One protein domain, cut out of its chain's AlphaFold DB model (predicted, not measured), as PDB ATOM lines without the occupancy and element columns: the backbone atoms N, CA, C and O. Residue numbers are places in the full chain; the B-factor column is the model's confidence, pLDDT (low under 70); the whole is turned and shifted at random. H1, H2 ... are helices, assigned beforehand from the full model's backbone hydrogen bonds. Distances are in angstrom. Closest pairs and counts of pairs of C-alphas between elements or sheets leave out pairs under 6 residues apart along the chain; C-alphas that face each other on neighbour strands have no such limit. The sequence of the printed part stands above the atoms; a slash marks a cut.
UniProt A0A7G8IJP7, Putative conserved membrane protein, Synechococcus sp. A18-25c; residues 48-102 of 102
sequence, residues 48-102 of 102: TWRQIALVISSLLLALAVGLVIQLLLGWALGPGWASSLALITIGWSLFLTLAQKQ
ATOM      1  N   THR A  48     167.339 350.516 207.709       72.00
ATOM      2  CA  THR A  48     167.754 349.151 207.351       72.00
ATOM      3  C   THR A  48     167.001 348.074 208.134       72.00
ATOM      4  O   THR A  48     166.558 347.080 207.562       72.00
ATOM      5  N   TRP A  49     166.812 348.266 209.442       69.06
ATOM      6  CA  TRP A  49     166.079 347.312 210.280       69.06
ATOM      7  C   TRP A  49     164.578 347.335 209.989       69.06
ATOM      8  O   TRP A  49     163.927 346.292 210.054       69.06
ATOM      9  N   ARG A  50     164.043 348.496 209.593       67.62
ATOM     10  CA  ARG A  50     162.661 348.645 209.124       67.62
ATOM     11  C   ARG A  50     162.426 347.880 207.823       67.62
ATOM     12  O   ARG A  50     161.447 347.147 207.711       67.62
ATOM     13  N   GLN A  51     163.367 347.967 206.886       74.56
ATOM     14  CA  GLN A  51     163.326 347.223 205.627       74.56
ATOM     15  C   GLN A  51     163.407 345.708 205.843       74.56
ATOM     16  O   GLN A  51     162.617 344.966 205.267       74.56
ATOM     17  N   ILE A  52     164.305 345.241 206.716       77.00
ATOM     18  CA  ILE A  52     164.417 343.813 207.051       77.00
ATOM     19  C   ILE A  52     163.122 343.307 207.697       77.00
ATOM     20  O   ILE A  52     162.608 342.261 207.304       77.00
ATOM     21  N   ALA A  53     162.554 344.065 208.640       76.25
ATOM     22  CA  ALA A  53     161.289 343.714 209.279       76.25
ATOM     23  C   ALA A  53     160.130 343.661 208.272       76.25
ATOM     24  O   ALA A  53     159.330 342.730 208.320       76.25
ATOM     25  N   LEU A  54     160.067 344.601 207.324       76.50
ATOM     26  CA  LEU A  54     159.072 344.603 206.247       76.50
ATOM     27  C   LEU A  54     159.221 343.407 205.311       76.50
ATOM     28  O   LEU A  54     158.225 342.770 204.980       76.50
ATOM     29  N   VAL A  55     160.448 343.076 204.908       81.19
ATOM     30  CA  VAL A  55     160.717 341.925 204.036       81.19
ATOM     31  C   VAL A  55     160.319 340.629 204.732       81.19
ATOM     32  O   VAL A  55     159.606 339.822 204.143       81.19
ATOM     33  N   ILE A  56     160.710 340.446 205.995       76.56
ATOM     34  CA  ILE A  56     160.363 339.253 206.778       76.56
ATOM     35  C   ILE A  56     158.851 339.174 207.007       76.56
ATOM     36  O   ILE A  56     158.267 338.103 206.845       76.56
ATOM     37  N   SER A  57     158.205 340.295 207.331       70.06
ATOM     38  CA  SER A  57     156.757 340.347 207.540       70.06
ATOM     39  C   SER A  57     155.984 340.069 206.246       70.06
ATOM     40  O   SER A  57     155.023 339.307 206.259       70.06
ATOM     41  N   SER A  58     156.455 340.582 205.105       78.94
ATOM     42  CA  SER A  58     155.915 340.267 203.776       78.94
ATOM     43  C   SER A  58     156.084 338.786 203.427       78.94
ATOM     44  O   SER A  58     155.142 338.152 202.955       78.94
ATOM     45  N   LEU A  59     157.241 338.191 203.739       82.25
ATOM     46  CA  LEU A  59     157.493 336.762 203.532       82.25
ATOM     47  C   LEU A  59     156.558 335.888 204.383       82.25
ATOM     48  O   LEU A  59     155.978 334.924 203.888       82.25
ATOM     49  N   LEU A  60     156.393 336.244 205.662       74.31
ATOM     50  CA  LEU A  60     155.483 335.582 206.601       74.31
ATOM     51  C   LEU A  60     154.024 335.727 206.171       74.31
ATOM     52  O   LEU A  60     153.274 334.755 206.222       74.31
ATOM     53  N   LEU A  61     153.630 336.917 205.720       74.69
ATOM     54  CA  LEU A  61     152.287 337.185 205.219       74.69
ATOM     55  C   LEU A  61     152.011 336.376 203.948       74.69
ATOM     56  O   LEU A  61     150.961 335.747 203.852       74.69
ATOM     57  N   ALA A  62     152.960 336.323 203.012       75.31
ATOM     58  CA  ALA A  62     152.858 335.507 201.806       75.31
ATOM     59  C   ALA A  62     152.729 334.012 202.139       75.31
ATOM     60  O   ALA A  62     151.894 333.324 201.550       75.31
ATOM     61  N   LEU A  63     153.487 333.516 203.123       74.25
ATOM     62  CA  LEU A  63     153.366 332.144 203.624       74.25
ATOM     63  C   LEU A  63     151.999 331.877 204.258       74.25
ATOM     64  O   LEU A  63     151.364 330.874 203.938       74.25
ATOM     65  N   ALA A  64     151.528 332.770 205.128       73.88
ATOM     66  CA  ALA A  64     150.241 332.627 205.801       73.88
ATOM     67  C   ALA A  64     149.076 332.649 204.800       73.88
ATOM     68  O   ALA A  64     148.199 331.789 204.854       73.88
ATOM     69  N   VAL A  65     149.097 333.583 203.847       77.75
ATOM     70  CA  VAL A  65     148.098 333.677 202.773       77.75
ATOM     71  C   VAL A  65     148.151 332.440 201.881       77.75
ATOM     72  O   VAL A  65     147.105 331.863 201.594       77.75
ATOM     73  N   GLY A  66     149.350 331.985 201.505       72.12
ATOM     74  CA  GLY A  66     149.538 330.738 200.767       72.12
ATOM     75  C   GLY A  66     148.902 329.552 201.487       72.12
ATOM     76  O   GLY A  66     148.137 328.812 200.875       72.12
ATOM     77  N   LEU A  67     149.120 329.425 202.800       74.75
ATOM     78  CA  LEU A  67     148.545 328.358 203.622       74.75
ATOM     79  C   LEU A  67     147.011 328.429 203.692       74.75
ATOM     80  O   LEU A  67     146.338 327.411 203.548       74.75
ATOM     81  N   VAL A  68     146.455 329.625 203.895       74.69
ATOM     82  CA  VAL A  68     145.002 329.851 203.974       74.69
ATOM     83  C   VAL A  68     144.330 329.528 202.642       74.69
ATOM     84  O   VAL A  68     143.308 328.845 202.622       74.69
ATOM     85  N   ILE A  69     144.922 329.963 201.529       73.88
ATOM     86  CA  ILE A  69     144.431 329.664 200.182       73.88
ATOM     87  C   ILE A  69     144.533 328.159 199.903       73.88
ATOM     88  O   ILE A  69     143.569 327.569 199.420       73.88
ATOM     89  N   GLN A  70     145.645 327.515 200.269       68.50
ATOM     90  CA  GLN A  70     145.825 326.065 200.144       68.50
ATOM     91  C   GLN A  70     144.754 325.294 200.924       68.50
ATOM     92  O   GLN A  70     144.213 324.310 200.423       68.50
ATOM     93  N   LEU A  71     144.435 325.752 202.136       74.81
ATOM     94  CA  LEU A  71     143.439 325.140 203.008       74.81
ATOM     95  C   LEU A  71     142.021 325.339 202.464       74.81
ATOM     96  O   LEU A  71     141.257 324.382 202.408       74.81
ATOM     97  N   LEU A  72     141.686 326.545 201.999       72.31
ATOM     98  CA  LEU A  72     140.406 326.849 201.353       72.31
ATOM     99  C   LEU A  72     140.209 326.043 200.066       72.31
ATOM    100  O   LEU A  72     139.142 325.475 199.865       72.31
ATOM    101  N   LEU A  73     141.234 325.952 199.216       65.12
ATOM    102  CA  LEU A  73     141.202 325.158 197.984       65.12
ATOM    103  C   LEU A  73     141.140 323.658 198.282       65.12
ATOM    104  O   LEU A  73     140.382 322.946 197.635       65.12
ATOM    105  N   GLY A  74     141.886 323.172 199.278       62.69
ATOM    106  CA  GLY A  74     141.818 321.779 199.730       62.69
ATOM    107  C   GLY A  74     140.461 321.420 200.338       62.69
ATOM    108  O   GLY A  74     139.998 320.289 200.198       62.69
ATOM    109  N   TRP A  75     139.793 322.391 200.961       63.00
ATOM    110  CA  TRP A  75     138.435 322.242 201.473       63.00
ATOM    111  C   TRP A  75     137.386 322.296 200.351       63.00
ATOM    112  O   TRP A  75     136.481 321.469 200.325       63.00
ATOM    113  N   ALA A  76     137.534 323.208 199.384       66.38
ATOM    114  CA  ALA A  76     136.586 323.417 198.287       66.38
ATOM    115  C   ALA A  76     136.679 322.369 197.162       66.38
ATOM    116  O   ALA A  76     135.653 321.971 196.616       66.38
ATOM    117  N   LEU A  77     137.886 321.912 196.806       61.78
ATOM    118  CA  LEU A  77     138.110 320.880 195.779       61.78
ATOM    119  C   LEU A  77     138.220 319.458 196.360       61.78
ATOM    120  O   LEU A  77     138.308 318.481 195.614       61.78
ATOM    121  N   GLY A  78     138.191 319.331 197.688       63.00
ATOM    122  CA  GLY A  78     138.296 318.069 198.408       63.00
ATOM    123  C   GLY A  78     139.734 317.530 198.548       63.00
ATOM    124  O   GLY A  78     140.667 317.997 197.885       63.00
ATOM    125  N   PRO A  79     139.934 316.494 199.392       57.97
ATOM    126  CA  PRO A  79     141.259 316.057 199.860       57.97
ATOM    127  C   PRO A  79     142.242 315.608 198.762       57.97
ATOM    128  O   PRO A  79     143.454 315.613 198.977       57.97
ATOM    129  N   GLY A  80     141.743 315.219 197.583       63.53
ATOM    130  CA  GLY A  80     142.562 314.683 196.490       63.53
ATOM    131  C   GLY A  80     143.506 315.703 195.841       63.53
ATOM    132  O   GLY A  80     144.609 315.346 195.430       63.53
ATOM    133  N   TRP A  81     143.130 316.984 195.797       64.25
ATOM    134  CA  TRP A  81     143.919 318.023 195.117       64.25
ATOM    135  C   TRP A  81     145.140 318.473 195.928       64.25
ATOM    136  O   TRP A  81     146.210 318.717 195.367       64.25
ATOM    137  N   ALA A  82     145.015 318.511 197.257       64.31
ATOM    138  CA  ALA A  82     146.130 318.811 198.153       64.31
ATOM    139  C   ALA A  82     147.227 317.732 198.081       64.31
ATOM    140  O   ALA A  82     148.413 318.056 198.089       64.31
ATOM    141  N   SER A  83     146.840 316.458 197.935       66.56
ATOM    142  CA  SER A  83     147.786 315.346 197.774       66.56
ATOM    143  C   SER A  83     148.619 315.480 196.493       66.56
ATOM    144  O   SER A  83     149.834 315.291 196.531       66.56
ATOM    145  N   SER A  84     148.008 315.906 195.381       72.00
ATOM    146  CA  SER A  84     148.732 316.119 194.121       72.00
ATOM    147  C   SER A  84     149.757 317.257 194.216       72.00
ATOM    148  O   SER A  84     150.872 317.115 193.719       72.00
ATOM    149  N   LEU A  85     149.426 318.370 194.883       75.31
ATOM    150  CA  LEU A  85     150.372 319.474 195.110       75.31
ATOM    151  C   LEU A  85     151.497 319.087 196.079       75.31
ATOM    152  O   LEU A  85     152.649 319.462 195.857       75.31
ATOM    153  N   ALA A  86     151.195 318.292 197.108       76.25
ATOM    154  CA  ALA A  86     152.206 317.741 198.008       76.25
ATOM    155  C   ALA A  86     153.199 316.840 197.254       76.25
ATOM    156  O   ALA A  86     154.407 316.970 197.418       76.25
ATOM    157  N   LEU A  87     152.717 315.974 196.359       80.31
ATOM    158  CA  LEU A  87     153.589 315.123 195.545       80.31
ATOM    159  C   LEU A  87     154.459 315.932 194.572       80.31
ATOM    160  O   LEU A  87     155.649 315.646 194.449       80.31
ATOM    161  N   ILE A  88     153.904 316.964 193.925       83.75
ATOM    162  CA  ILE A  88     154.664 317.848 193.024       83.75
ATOM    163  C   ILE A  88     155.742 318.615 193.796       83.75
ATOM    164  O   ILE A  88     156.881 318.689 193.343       83.75
ATOM    165  N   THR A  89     155.423 319.149 194.976       83.69
ATOM    166  CA  THR A  89     156.387 319.889 195.810       83.69
ATOM    167  C   THR A  89     157.484 318.989 196.381       83.69
ATOM    168  O   THR A  89     158.651 319.388 196.388       83.69
ATOM    169  N   ILE A  90     157.149 317.762 196.791       86.12
ATOM    170  CA  ILE A  90     158.128 316.751 197.217       86.12
ATOM    171  C   ILE A  90     159.030 316.358 196.042       86.12
ATOM    172  O   ILE A  90     160.254 316.384 196.178       86.12
ATOM    173  N   GLY A  91     158.449 316.059 194.876       88.44
ATOM    174  CA  GLY A  91     159.195 315.722 193.661       88.44
ATOM    175  C   GLY A  91     160.118 316.854 193.206       88.44
ATOM    176  O   GLY A  91     161.276 316.609 192.876       88.44
ATOM    177  N   TRP A  92     159.648 318.101 193.272       86.62
ATOM    178  CA  TRP A  92     160.437 319.290 192.948       86.62
ATOM    179  C   TRP A  92     161.574 319.527 193.946       86.62
ATOM    180  O   TRP A  92     162.692 319.832 193.545       86.62
ATOM    181  N   SER A  93     161.330 319.333 195.245       78.75
ATOM    182  CA  SER A  93     162.364 319.476 196.280       78.75
ATOM    183  C   SER A  93     163.463 318.421 196.134       78.75
ATOM    184  O   SER A  93     164.647 318.739 196.255       78.75
ATOM    185  N   LEU A  94     163.084 317.180 195.815       87.31
ATOM    186  CA  LEU A  94     164.015 316.104 195.458       87.31
ATOM    187  C   LEU A  94     164.803 316.446 194.190       87.31
ATOM    188  O   LEU A  94     166.018 316.279 194.158       87.31
ATOM    189  N   PHE A  95     164.140 316.978 193.165       85.06
ATOM    190  CA  PHE A  95     164.806 317.395 191.935       85.06
ATOM    191  C   PHE A  95     165.825 318.514 192.180       85.06
ATOM    192  O   PHE A  95     166.963 318.398 191.741       85.06
ATOM    193  N   LEU A  96     165.464 319.559 192.931       85.00
ATOM    194  CA  LEU A  96     166.376 320.651 193.280       85.00
ATOM    195  C   LEU A  96     167.566 320.169 194.118       85.00
ATOM    196  O   LEU A  96     168.692 320.596 193.876       85.00
ATOM    197  N   THR A  97     167.345 319.261 195.071       84.38
ATOM    198  CA  THR A  97     168.437 318.695 195.883       84.38
ATOM    199  C   THR A  97     169.357 317.778 195.079       84.38
ATOM    200  O   THR A  97     170.563 317.790 195.319       84.38
ATOM    201  N   LEU A  98     168.842 317.027 194.098       82.38
ATOM    202  CA  LEU A  98     169.685 316.299 193.144       82.38
ATOM    203  C   LEU A  98     170.429 317.244 192.192       82.38
ATOM    204  O   LEU A  98     171.608 317.024 191.933       82.38
ATOM    205  N   ALA A  99     169.769 318.294 191.703       79.94
ATOM    206  CA  ALA A  99     170.354 319.273 190.789       79.94
ATOM    207  C   ALA A  99     171.472 320.097 191.446       79.94
ATOM    208  O   ALA A  99     172.426 320.461 190.775       79.94
ATOM    209  N   GLN A 100     171.392 320.355 192.755       76.56
ATOM    210  CA  GLN A 100     172.476 321.002 193.506       76.56
ATOM    211  C   GLN A 100     173.648 320.071 193.839       76.56
ATOM    212  O   GLN A 100     174.681 320.538 194.314       76.56
ATOM    213  N   LYS A 101     173.481 318.760 193.644       63.88
ATOM    214  CA  LYS A 101     174.505 317.750 193.930       63.88
ATOM    215  C   LYS A 101     175.290 317.326 192.674       63.88
ATOM    216  O   LYS A 101     176.177 316.481 192.794       63.88
ATOM    217  N   GLN A 102     174.966 317.885 191.505       51.81
ATOM    218  CA  GLN A 102     175.779 317.833 190.279       51.81
ATOM    219  C   GLN A 102     176.665 319.073 190.176       51.81
ATOM    220  O   GLN A 102     177.788 318.917 189.651       51.81
TER     221      GLN A 102
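Overview. This is residues 48 to 102 of the 102 residues of the protein "Putative conserved membrane protein" of Synechococcus sp. A18-25c (UniProt A0A7G8IJP7). Two long helices, H1 and H2, meet near their ends and make a flat, open V, with the tight link between them at its corner. The longer arm is H1 and the shorter is H2, and both arms stick out, with residues 48 to 69 and 86 to 102 standing free. The printed part has 55 residues, the class is all helix, and the whole is extended, with a radius of gyration of the C-alphas of 15.7 A and spans of 43 by 40 by 6 A.

Arrangement. H1, residues 48 to 76, touches H2, residues 79 to 99, with residues 70 to 74 alone, and H2 touches it with residues 80 to 82 alone. Their closest C-alphas, those of Gly 74 and Ala 82, are 5.5 A apart. They run opposite ways at a steep tilt of 45 degrees. Every O i to N i+4 pair is within hydrogen-bond range in H1, and 16 of 17 are in H2.

Along the chain. H1 measures 41.4 A from C-alpha 48 at (167.754, 349.151, 207.351) to C-alpha 76. H2 measures 30.6 A and ends at C-alpha 99, at (170.354, 319.273, 190.789).

Size, cuts and confidence. The two C-alphas farthest apart, those of Thr 48 and Gly 80, are 44.1 A apart. The printed part has no cut. Its mean pLDDT is 74.0, with residues 73 to 83 among those under 70.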